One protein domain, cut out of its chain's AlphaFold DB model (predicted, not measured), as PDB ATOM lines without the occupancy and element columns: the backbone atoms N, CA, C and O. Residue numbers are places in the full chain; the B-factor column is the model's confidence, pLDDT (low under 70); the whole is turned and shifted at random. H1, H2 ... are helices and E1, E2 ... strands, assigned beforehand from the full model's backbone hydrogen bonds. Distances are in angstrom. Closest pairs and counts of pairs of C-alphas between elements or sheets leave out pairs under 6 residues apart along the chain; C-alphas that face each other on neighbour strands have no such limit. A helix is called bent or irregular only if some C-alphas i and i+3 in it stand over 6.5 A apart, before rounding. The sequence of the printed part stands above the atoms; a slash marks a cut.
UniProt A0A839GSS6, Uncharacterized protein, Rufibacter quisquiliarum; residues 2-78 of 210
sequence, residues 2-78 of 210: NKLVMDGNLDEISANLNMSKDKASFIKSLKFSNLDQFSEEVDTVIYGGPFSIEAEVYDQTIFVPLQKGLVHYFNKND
ATOM      1  N   ASN A   2      -5.884 -47.977  66.246       79.62
ATOM      2  CA  ASN A   2      -4.971 -47.536  67.322       79.62
ATOM      3  C   ASN A   2      -3.475 -47.679  66.975       79.62
ATOM      4  O   ASN A   2      -2.704 -46.767  67.227       79.62
ATOM      5  N   LYS A   3      -3.079 -48.777  66.313       83.88
ATOM      6  CA  LYS A   3      -1.703 -48.943  65.810       83.88
ATOM      7  C   LYS A   3      -1.295 -47.835  64.835       83.88
ATOM      8  O   LYS A   3      -0.239 -47.263  65.001       83.88
ATOM      9  N   LEU A   4      -2.172 -47.446  63.904       82.06
ATOM     10  CA  LEU A   4      -1.892 -46.351  62.967       82.06
ATOM     11  C   LEU A   4      -1.651 -45.022  63.691       82.06
ATOM     12  O   LEU A   4      -0.768 -44.273  63.290       82.06
ATOM     13  N   VAL A   5      -2.418 -44.755  64.757       81.69
ATOM     14  CA  VAL A   5      -2.240 -43.570  65.613       81.69
ATOM     15  C   VAL A   5      -0.894 -43.626  66.336       81.69
ATOM     16  O   VAL A   5      -0.165 -42.641  66.333       81.69
ATOM     17  N   MET A   6      -0.536 -44.782  66.900       80.00
ATOM     18  CA  MET A   6       0.746 -44.974  67.592       80.00
ATOM     19  C   MET A   6       1.954 -44.892  66.648       80.00
ATOM     20  O   MET A   6       2.980 -44.340  67.028       80.00
ATOM     21  N   ASP A   7       1.810 -45.397  65.425       84.94
ATOM     22  CA  ASP A   7       2.853 -45.415  64.395       84.94
ATOM     23  C   ASP A   7       2.963 -44.070  63.646       84.94
ATOM     24  O   ASP A   7       3.833 -43.904  62.795       84.94
ATOM     25  N   GLY A   8       2.084 -43.100  63.937       81.62
ATOM     26  CA  GLY A   8       2.115 -41.766  63.328       81.62
ATOM     27  C   GLY A   8       1.685 -41.724  61.857       81.62
ATOM     28  O   GLY A   8       2.034 -40.783  61.143       81.62
ATOM     29  N   ASN A   9       0.911 -42.707  61.389       88.94
ATOM     30  CA  ASN A   9       0.458 -42.816  59.997       88.94
ATOM     31  C   ASN A   9      -0.690 -41.832  59.688       88.94
ATOM     32  O   ASN A   9      -1.831 -42.232  59.439       88.94
ATOM     33  N   LEU A  10      -0.394 -40.528  59.725       88.06
ATOM     34  CA  LEU A  10      -1.384 -39.449  59.603       88.06
ATOM     35  C   LEU A  10      -2.146 -39.475  58.276       88.06
ATOM     36  O   LEU A  10      -3.331 -39.147  58.254       88.06
ATOM     37  N   ASP A  11      -1.500 -39.898  57.192       89.38
ATOM     38  CA  ASP A  11      -2.111 -39.973  55.864       89.38
ATOM     39  C   ASP A  11      -3.265 -40.977  55.852       89.38
ATOM     40  O   ASP A  11      -4.399 -40.623  55.526       89.38
ATOM     41  N   GLU A  12      -3.005 -42.188  56.339       88.38
ATOM     42  CA  GLU A  12      -4.006 -43.247  56.463       88.38
ATOM     43  C   GLU A  12      -5.122 -42.877  57.442       88.38
ATOM     44  O   GLU A  12      -6.297 -43.139  57.186       88.38
ATOM     45  N   ILE A  13      -4.791 -42.237  58.566       87.69
ATOM     46  CA  ILE A  13      -5.797 -41.801  59.546       87.69
ATOM     47  C   ILE A  13      -6.704 -40.731  58.931       87.69
ATOM     48  O   ILE A  13      -7.927 -40.826  59.038       87.69
ATOM     49  N   SER A  14      -6.115 -39.739  58.261       89.44
ATOM     50  CA  SER A  14      -6.840 -38.639  57.621       89.44
ATOM     51  C   SER A  14      -7.790 -39.142  56.530       89.44
ATOM     52  O   SER A  14      -8.952 -38.734  56.491       89.44
ATOM     53  N   ALA A  15      -7.336 -40.102  55.717       89.62
ATOM     54  CA  ALA A  15      -8.127 -40.720  54.660       89.62
ATOM     55  C   ALA A  15      -9.266 -41.587  55.218       89.62
ATOM     56  O   ALA A  15     -10.394 -41.523  54.730       89.62
ATOM     57  N   ASN A  16      -8.993 -42.380  56.257       89.19
ATOM     58  CA  ASN A  16      -9.983 -43.283  56.844       89.19
ATOM     59  C   ASN A  16     -11.056 -42.551  57.659       89.19
ATOM     60  O   ASN A  16     -12.221 -42.941  57.622       89.19
ATOM     61  N   LEU A  17     -10.677 -41.494  58.381       89.38
ATOM     62  CA  LEU A  17     -11.593 -40.685  59.190       89.38
ATOM     63  C   LEU A  17     -12.170 -39.484  58.425       89.38
ATOM     64  O   LEU A  17     -12.932 -38.715  59.005       89.38
ATOM     65  N   ASN A  18     -11.811 -39.301  57.151       92.56
ATOM     66  CA  ASN A  18     -12.239 -38.172  56.321       92.56
ATOM     67  C   ASN A  18     -12.057 -36.811  57.029       92.56
ATOM     68  O   ASN A  18     -12.991 -36.014  57.169       92.56
ATOM     69  N   MET A  19     -10.849 -36.564  57.538       91.56
ATOM     70  CA  MET A  19     -10.483 -35.331  58.245       91.56
ATOM     71  C   MET A  19      -9.118 -34.816  57.790       91.56
ATOM     72  O   MET A  19      -8.341 -35.561  57.208       91.56
ATOM     73  N   SER A  20      -8.802 -33.545  58.055       92.44
ATOM     74  CA  SER A  20      -7.486 -32.997  57.710       92.44
ATOM     75  C   SER A  20      -6.374 -33.638  58.543       92.44
ATOM     76  O   SER A  20      -6.585 -33.991  59.706       92.44
ATOM     77  N   LYS A  21      -5.165 -33.729  57.974       89.38
ATOM     78  CA  LYS A  21      -3.971 -34.224  58.683       89.38
ATOM     79  C   LYS A  21      -3.697 -33.426  59.961       89.38
ATOM     80  O   LYS A  21      -3.407 -34.020  60.993       89.38
ATOM     81  N   ASP A  22      -3.908 -32.110  59.912       90.38
ATOM     82  CA  ASP A  22      -3.772 -31.218  61.069       90.38
ATOM     83  C   ASP A  22      -4.721 -31.582  62.213       90.38
ATOM     84  O   ASP A  22      -4.374 -31.433  63.374       90.38
ATOM     85  N   LYS A  23      -5.929 -32.069  61.908       89.25
ATOM     86  CA  LYS A  23      -6.869 -32.526  62.942       89.25
ATOM     87  C   LYS A  23      -6.539 -33.936  63.412       89.25
ATOM     88  O   LYS A  23      -6.663 -34.221  64.599       89.25
ATOM     89  N   ALA A  24      -6.106 -34.799  62.497       89.12
ATOM     90  CA  ALA A  24      -5.698 -36.163  62.811       89.12
ATOM     91  C   ALA A  24      -4.482 -36.205  63.754       89.12
ATOM     92  O   ALA A  24      -4.413 -37.086  64.605       89.12
ATOM     93  N   SER A  25      -3.564 -35.236  63.658       90.06
ATOM     94  CA  SER A  25      -2.382 -35.151  64.529       90.06
ATOM     95  C   SER A  25      -2.721 -34.874  65.998       90.06
ATOM     96  O   SER A  25      -1.952 -35.239  66.885       90.06
ATOM     97  N   PHE A  26      -3.888 -34.287  66.282       91.56
ATOM     98  CA  PHE A  26      -4.351 -34.084  67.655       91.56
ATOM     99  C   PHE A  26      -4.889 -35.364  68.306       91.56
ATOM    100  O   PHE A  26      -5.154 -35.359  69.510       91.56
ATOM    101  N   ILE A  27      -5.046 -36.460  67.559       90.25
ATOM    102  CA  ILE A  27      -5.468 -37.752  68.104       90.25
ATOM    103  C   ILE A  27      -4.255 -38.420  68.749       90.25
ATOM    104  O   ILE A  27      -3.298 -38.790  68.076       90.25
ATOM    105  N   LYS A  28      -4.310 -38.612  70.065       88.50
ATOM    106  CA  LYS A  28      -3.239 -39.257  70.826       88.50
ATOM    107  C   LYS A  28      -3.427 -40.768  70.906       88.50
ATOM    108  O   LYS A  28      -2.464 -41.515  70.763       88.50
ATOM    109  N   SER A  29      -4.644 -41.234  71.180       89.12
ATOM    110  CA  SER A  29      -4.956 -42.667  71.175       89.12
ATOM    111  C   SER A  29      -6.449 -42.921  70.999       89.12
ATOM    112  O   SER A  29      -7.274 -42.073  71.341       89.12
ATOM    113  N   LEU A  30      -6.782 -44.100  70.474       88.94
ATOM    114  CA  LEU A  30      -8.155 -44.576  70.329       88.94
ATOM    115  C   LEU A  30      -8.248 -45.985  70.907       88.94
ATOM    116  O   LEU A  30      -7.585 -46.903  70.421       88.94
ATOM    117  N   LYS A  31      -9.089 -46.171  71.917       87.81
ATOM    118  CA  LYS A  31      -9.359 -47.477  72.517       87.81
ATOM    119  C   LYS A  31     -10.787 -47.893  72.226       87.81
ATOM    120  O   LYS A  31     -11.691 -47.066  72.181       87.81
ATOM    121  N   PHE A  32     -10.953 -49.188  72.015       85.25
ATOM    122  CA  PHE A  32     -12.234 -49.820  71.763       85.25
ATOM    123  C   PHE A  32     -12.503 -50.816  72.886       85.25
ATOM    124  O   PHE A  32     -11.621 -51.615  73.214       85.25
ATOM    125  N   SER A  33     -13.704 -50.770  73.447       84.44
ATOM    126  CA  SER A  33     -14.189 -51.730  74.434       84.44
ATOM    127  C   SER A  33     -15.629 -52.118  74.110       84.44
ATOM    128  O   SER A  33     -16.462 -51.266  73.804       84.44
ATOM    129  N   ASN A  34     -15.934 -53.414  74.166       80.81
ATOM    130  CA  ASN A  34     -17.319 -53.869  74.114       80.81
ATOM    131  C   ASN A  34     -17.985 -53.577  75.458       80.81
ATOM    132  O   ASN A  34     -17.367 -53.744  76.513       80.81
ATOM    133  N   LEU A  35     -19.242 -53.142  75.423       75.00
ATOM    134  CA  LEU A  35     -20.056 -53.013  76.624       75.00
ATOM    135  C   LEU A  35     -20.733 -54.366  76.867       75.00
ATOM    136  O   LEU A  35     -21.934 -54.529  76.662       75.00
ATOM    137  N   ASP A  36     -19.932 -55.359  77.255       62.78
ATOM    138  CA  ASP A  36     -20.417 -56.695  77.599       62.78
ATOM    139  C   ASP A  36     -21.104 -56.633  78.973       62.78
ATOM    140  O   ASP A  36     -20.505 -56.897  80.012       62.78
ATOM    141  N   GLN A  37     -22.370 -56.210  78.985       52.88
ATOM    142  CA  GLN A  37     -23.244 -56.247  80.167       52.88
ATOM    143  C   GLN A  37     -24.559 -57.011  79.936       52.88
ATOM    144  O   GLN A  37     -25.399 -57.053  80.826       52.88
ATOM    145  N   PHE A  38     -24.739 -57.663  78.781       52.59
ATOM    146  CA  PHE A  38     -25.958 -58.430  78.467       52.59
ATOM    147  C   PHE A  38     -25.706 -59.920  78.193       52.59
ATOM    148  O   PHE A  38     -26.454 -60.540  77.449       52.59
ATOM    149  N   SER A  39     -24.652 -60.497  78.772       48.44
ATOM    150  CA  SER A  39     -24.349 -61.927  78.652       48.44
ATOM    151  C   SER A  39     -24.273 -62.566  80.036       48.44
ATOM    152  O   SER A  39     -23.232 -63.074  80.449       48.44
ATOM    153  N   GLU A  40     -25.390 -62.546  80.754       47.09
ATOM    154  CA  GLU A  40     -25.703 -63.675  81.620       47.09
ATOM    155  C   GLU A  40     -26.710 -64.527  80.847       47.09
ATOM    156  O   GLU A  40     -27.795 -64.064  80.515       47.09
ATOM    157  N   GLU A  41     -26.286 -65.748  80.529       49.97
ATOM    158  CA  GLU A  41     -27.035 -66.804  79.845       49.97
ATOM    159  C   GLU A  41     -27.115 -66.712  78.306       49.97
ATOM    160  O   GLU A  41     -27.567 -65.745  77.705       49.97
ATOM    161  N   VAL A  42     -26.742 -67.834  77.683       44.31
ATOM    162  CA  VAL A  42     -26.761 -68.172  76.250       44.31
ATOM    163  C   VAL A  42     -25.479 -67.843  75.478       44.31
ATOM    164  O   VAL A  42     -25.123 -66.698  75.213       44.31
ATOM    165  N   ASP A  43     -24.837 -68.935  75.059       42.50
ATOM    166  CA  ASP A  43     -23.671 -69.094  74.183       42.50
ATOM    167  C   ASP A  43     -23.955 -68.575  72.754       42.50
ATOM    168  O   ASP A  43     -23.912 -69.291  71.752       42.50
ATOM    169  N   THR A  44     -24.350 -67.308  72.659       47.66
ATOM    170  CA  THR A  44     -24.646 -66.603  71.415       47.66
ATOM    171  C   THR A  44     -23.721 -65.411  71.303       47.66
ATOM    172  O   THR A  44     -23.809 -64.461  72.073       47.66
ATOM    173  N   VAL A  45     -22.843 -65.438  70.300       45.75
ATOM    174  CA  VAL A  45     -22.075 -64.265  69.877       45.75
ATOM    175  C   VAL A  45     -23.077 -63.191  69.446       45.75
ATOM    176  O   VAL A  45     -23.642 -63.263  68.352       45.75
ATOM    177  N   ILE A  46     -23.346 -62.214  70.315       48.25
ATOM    178  CA  ILE A  46     -24.230 -61.090  69.998       48.25
ATOM    179  C   ILE A  46     -23.485 -60.173  69.023       48.25
ATOM    180  O   ILE A  46     -22.724 -59.285  69.404       48.25
ATOM    181  N   TYR A  47     -23.696 -60.393  67.726       52.94
ATOM    182  CA  TYR A  47     -23.228 -59.481  66.687       52.94
ATOM    183  C   TYR A  47     -24.017 -58.165  66.761       52.94
ATOM    184  O   TYR A  47     -25.236 -58.155  66.601       52.94
ATOM    185  N   GLY A  48     -23.313 -57.047  66.964       58.66
ATOM    186  CA  GLY A  48     -23.908 -55.703  66.973       58.66
ATOM    187  C   GLY A  48     -24.322 -55.178  68.351       58.66
ATOM    188  O   GLY A  48     -25.175 -54.296  68.424       58.66
ATOM    189  N   GLY A  49     -23.738 -55.707  69.431       70.12
ATOM    190  CA  GLY A  49     -23.878 -55.130  70.768       70.12
ATOM    191  C   GLY A  49     -23.297 -53.707  70.871       70.12
ATOM    192  O   GLY A  49     -22.478 -53.304  70.037       70.12
ATOM    193  N   PRO A  50     -23.722 -52.925  71.879       79.44
ATOM    194  CA  PRO A  50     -23.179 -51.597  72.110       79.44
ATOM    195  C   PRO A  50     -21.686 -51.683  72.451       79.44
ATOM    196  O   PRO A  50     -21.232 -52.571  73.173       79.44
ATOM    197  N   PHE A  51     -20.912 -50.732  71.943       84.12
ATOM    198  CA  PHE A  51     -19.485 -50.615  72.221       84.12
ATOM    199  C   PHE A  51     -19.148 -49.177  72.600       84.12
ATOM    200  O   PHE A  51     -19.858 -48.235  72.239       84.12
ATOM    201  N   SER A  52     -18.048 -49.011  73.323       86.69
ATOM    202  CA  SER A  52     -17.495 -47.719  73.697       86.69
ATOM    203  C   SER A  52     -16.197 -47.460  72.938       86.69
ATOM    204  O   SER A  52     -15.363 -48.352  72.750       86.69
ATOM    205  N   ILE A  53     -16.034 -46.216  72.491       88.19
ATOM    206  CA  ILE A  53     -14.771 -45.712  71.960       88.19
ATOM    207  C   ILE A  53     -14.276 -44.628  72.900       88.19
ATOM    208  O   ILE A  53     -14.905 -43.581  73.054       88.19
ATOM    209  N   GLU A  54     -13.103 -44.855  73.473       89.06
ATOM    210  CA  GLU A  54     -12.397 -43.857  74.262       89.06
ATOM    211  C   GLU A  54     -11.325 -43.203  73.393       89.06
ATOM    212  O   GLU A  54     -10.445 -43.875  72.848       89.06
ATOM    213  N   ALA A  55     -11.400 -41.881  73.262       89.12
ATOM    214  CA  ALA A  55     -10.430 -41.093  72.520       89.12
ATOM    215  C   ALA A  55      -9.639 -40.194  73.469       89.12
ATOM    216  O   ALA A  55     -10.214 -39.369  74.180       89.12
ATOM    217  N   GLU A  56      -8.313 -40.316  73.442       89.06
ATOM    218  CA  GLU A  56      -7.429 -39.306  74.019       89.06
ATOM    219  C   GLU A  56      -6.999 -38.348  72.911       89.06
ATOM    220  O   GLU A  56      -6.489 -38.776  71.873       89.06
ATOM    221  N   VAL A  57      -7.183 -37.050  73.144       89.94
ATOM    222  CA  VAL A  57      -6.862 -35.986  72.190       89.94
ATOM    223  C   VAL A  57      -6.059 -34.882  72.870       89.94
ATOM    224  O   VAL A  57      -6.197 -34.659  74.074       89.94
ATOM    225  N   TYR A  58      -5.219 -34.195  72.101       89.19
ATOM    226  CA  TYR A  58      -4.475 -33.019  72.560       89.19
ATOM    227  C   TYR A  58      -5.325 -31.742  72.536       89.19
ATOM    228  O   TYR A  58      -5.117 -30.866  73.371       89.19
ATOM    229  N   ASP A  59      -6.294 -31.654  71.620       88.69
ATOM    230  CA  ASP A  59      -7.232 -30.536  71.504       88.69
ATOM    231  C   ASP A  59      -8.685 -31.037  71.579       88.69
ATOM    232  O   ASP A  59      -9.076 -31.983  70.902       88.69
ATOM    233  N   GLN A  60      -9.515 -30.393  72.398       86.38
ATOM    234  CA  GLN A  60     -10.926 -30.749  72.557       86.38
ATOM    235  C   GLN A  60     -11.779 -30.337  71.356       86.38
ATOM    236  O   GLN A  60     -12.846 -30.915  71.128       86.38
ATOM    237  N   THR A  61     -11.323 -29.372  70.552       88.31
ATOM    238  CA  THR A  61     -12.066 -28.924  69.363       88.31
ATOM    239  C   THR A  61     -12.245 -30.044  68.332       88.31
ATOM    240  O   THR A  61     -13.163 -29.987  67.506       88.31
ATOM    241  N   ILE A  62     -11.422 -31.100  68.405       90.12
ATOM    242  CA  ILE A  62     -11.484 -32.229  67.478       90.12
ATOM    243  C   ILE A  62     -12.492 -33.315  67.862       90.12
ATOM    244  O   ILE A  62     -12.742 -34.175  67.023       90.12
ATOM    245  N   PHE A  63     -13.150 -33.271  69.028       89.19
ATOM    246  CA  PHE A  63     -14.124 -34.308  69.413       89.19
ATOM    247  C   PHE A  63     -15.287 -34.447  68.421       89.19
ATOM    248  O   PHE A  63     -15.609 -35.554  67.989       89.19
ATOM    249  N   VAL A  64     -15.892 -33.330  68.002       89.06
ATOM    250  CA  VAL A  64     -16.998 -33.349  67.029       89.06
ATOM    251  C   VAL A  64     -16.531 -33.833  65.643       89.06
ATOM    252  O   VAL A  64     -17.170 -34.732  65.088       89.06
ATOM    253  N   PRO A  65     -15.429 -33.306  65.065       90.94
ATOM    254  CA  PRO A  65     -14.834 -33.861  63.848       90.94
ATOM    255  C   PRO A  65     -14.499 -35.353  63.950       90.94
ATOM    256  O   PRO A  65     -14.773 -36.104  63.019       90.94
ATOM    257  N   LEU A  66     -13.940 -35.786  65.081       91.25
ATOM    258  CA  LEU A  66     -13.538 -37.166  65.325       91.25
ATOM    259  C   LEU A  66     -14.738 -38.104  65.371       91.25
ATOM    260  O   LEU A  66     -14.703 -39.148  64.728       91.25
ATOM    261  N   GLN A  67     -15.821 -37.716  66.044       91.56
ATOM    262  CA  GLN A  67     -17.057 -38.498  66.053       91.56
ATOM    263  C   GLN A  67     -17.596 -38.705  64.634       91.56
ATOM    264  O   GLN A  67     -17.898 -39.830  64.243       91.56
ATOM    265  N   LYS A  68     -17.673 -37.628  63.839       91.81
ATOM    266  CA  LYS A  68     -18.125 -37.707  62.442       91.81
ATOM    267  C   LYS A  68     -17.209 -38.595  61.600       91.81
ATOM    268  O   LYS A  68     -17.702 -39.387  60.800       91.81
ATOM    269  N   GLY A  69     -15.898 -38.493  61.806       91.25
ATOM    270  CA  GLY A  69     -14.915 -39.312  61.106       91.25
ATOM    271  C   GLY A  69     -14.991 -40.794  61.461       91.25
ATOM    272  O   GLY A  69     -14.895 -41.642  60.579       91.25
ATOM    273  N   LEU A  70     -15.240 -41.123  62.729       91.19
ATOM    274  CA  LEU A  70     -15.451 -42.505  63.168       91.19
ATOM    275  C   LEU A  70     -16.730 -43.094  62.566       91.19
ATOM    276  O   LEU A  70     -16.693 -44.199  62.032       91.19
ATOM    277  N   VAL A  71     -17.839 -42.346  62.581       90.50
ATOM    278  CA  VAL A  71     -19.085 -42.765  61.916       90.50
ATOM    279  C   VAL A  71     -18.843 -43.008  60.424       90.50
ATOM    280  O   VAL A  71     -19.252 -44.038  59.895       90.50
ATOM    281  N   HIS A  72     -18.117 -42.112  59.750       90.56
ATOM    282  CA  HIS A  72     -17.740 -42.298  58.348       90.56
ATOM    283  C   HIS A  72     -16.911 -43.572  58.129       90.56
ATOM    284  O   HIS A  72     -17.217 -44.355  57.231       90.56
ATOM    285  N   TYR A  73     -15.900 -43.801  58.966       89.81
ATOM    286  CA  TYR A  73     -15.046 -44.982  58.894       89.81
ATOM    287  C   TYR A  73     -15.850 -46.284  59.000       89.81
ATOM    288  O   TYR A  73     -15.651 -47.200  58.200       89.81
ATOM    289  N   PHE A  74     -16.800 -46.360  59.939       87.38
ATOM    290  CA  PHE A  74     -17.670 -47.531  60.062       87.38
ATOM    291  C   PHE A  74     -18.636 -47.670  58.886       87.38
ATOM    292  O   PHE A  74     -18.821 -48.777  58.386       87.38
ATOM    293  N   ASN A  75     -19.192 -46.561  58.394       85.50
ATOM    294  CA  ASN A  75     -20.094 -46.565  57.241       85.50
ATOM    295  C   ASN A  75     -19.403 -46.987  55.935       85.50
ATOM    296  O   ASN A  75     -20.067 -47.470  55.024       85.50
ATOM    297  N   LYS A  76     -18.082 -46.805  55.822       86.94
ATOM    298  CA  LYS A  76     -17.294 -47.229  54.653       86.94
ATOM    299  C   LYS A  76     -16.936 -48.717  54.686       86.94
ATOM    300  O   LYS A  76     -16.523 -49.274  53.675       86.94
ATOM    301  N   ASN A  77     -17.055 -49.373  55.833       86.88
ATOM    302  CA  ASN A  77     -16.644 -50.759  55.968       86.88
ATOM    303  C   ASN A  77     -17.599 -51.703  55.213       86.88
ATOM    304  O   ASN A  77     -18.792 -51.768  55.513       86.88
ATOM    305  N   ASP A  78     -17.058 -52.484  54.278       85.19
ATOM    306  CA  ASP A  78     -17.835 -53.385  53.417       85.19
ATOM    307  C   ASP A  78     -18.711 -54.377  54.185       85.19
ATOM    308  O   ASP A  78     -19.818 -54.696  53.747       85.19
TER     309      ASP A  78
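AT A GLANCE: This is residues 2 to 78 of the 210 residues of an uncharacterized protein of Rufibacter quisquiliarum (UniProt A0A839GSS6). A long, narrow hairpin of two strands, E1 and E2, reaches out at one end into a loose loop, of which residues 39 to 45 stick out on their own. The other part of the hairpin has helices about it: the short helix H1 packs on E1, the long helix H4 runs past E2 with its residues 60 to 70, and the short helices H2 and H3 follow H1 toward the end of the domain far from the loop. The printed part has 77 residues, with four named helices and two named strands in the order H1, H2, H3, E1, E2, H4; the sheet has the order E1 - E2 and is antiparallel, and the class is mixed, helices and strands. The whole is loose, with a radius of gyration of the C-alphas of 14.6 A, and elongated, with spans of 46 by 27 by 23 A.

IN THESE COORDINATES: E1 is residues 27 to 34, 20.9 A from first to last C-alpha, and begins at C-alpha 27, (-5.468, -37.752, 68.104). E2 is residues 51 to 57, 19.3 A long, and begins at C-alpha 51, (-19.485, -50.615, 72.221). H4, the longest helix, is residues 60 to 76, 25.2 A from first to last C-alpha, and ends at C-alpha 76, (-17.294, -47.229, 54.653). H4 is irregular: C-alphas 61 and 64 are 7.0 A apart. Before the strands come H1, residues 2 to 6, with C-alpha 2 at (-4.971, -47.536, 67.322), then H2, residues 10 to 16, 9.8 A long, and H3, residues 21 to 24.

HOW THE PARTS SIT: E1 and E2 form a hairpin of antiparallel neighbours, with 165 degrees between their directions. The C-alphas of Leu 30 and Ala 55 face each other at 4.7 A, and those of Asn 34 and Phe 51 at 4.3 A. N 31 and O 54 are within hydrogen-bond range at 2.8 A, and so are N 52 and O 33, also at 2.8 A. H1 and E1 have 9 pairs of C-alphas within 8 A, the closest being those of Asn 2 and Leu 30 at 5.3 A. For E2 and H4 the closest C-alphas are those of Val 57 and Phe 63, 8.0 A apart. E1 and H4 are only just apart, their closest C-alphas being 8.2 A from each other. H1 and H2 touch only at the corner by their link, the closest C-alphas being those of Leu 4 and Ile 13 at 6.9 A. H2 and H3 touch, with the C-alphas of Ser 14 and Lys 21 5.4 A apart. H2 and H4 only just touch, with 3 pairs of C-alphas within 8 A, the closest those of Asn 16 and Tyr 73 at 5.7 A. They run the same way at a steep tilt of 53 degrees, and H4 touches H2 with residues 69 to 73 alone. H3 and H4 are close but not clearly touching, with the C-alphas of Lys 23 and Ile 62 6.5 A apart. H1 and H4 are apart. In H1 and H2 every O i to N i+4 pair is within hydrogen-bond range, in H4 11 of 13 are, and H3 is too short for such a pair.

THE WHOLE: The C-alphas farthest apart are those of Asp 22 and Glu 41, at 46.5 A. The printed part has no cut. The link from E1 to E2, residues 35 to 50, is long; the other links between named elements are tight. The mean pLDDT of the printed part is 81.2, and the model's confidence is low, under 70, in residues 36 to 48, within that long link.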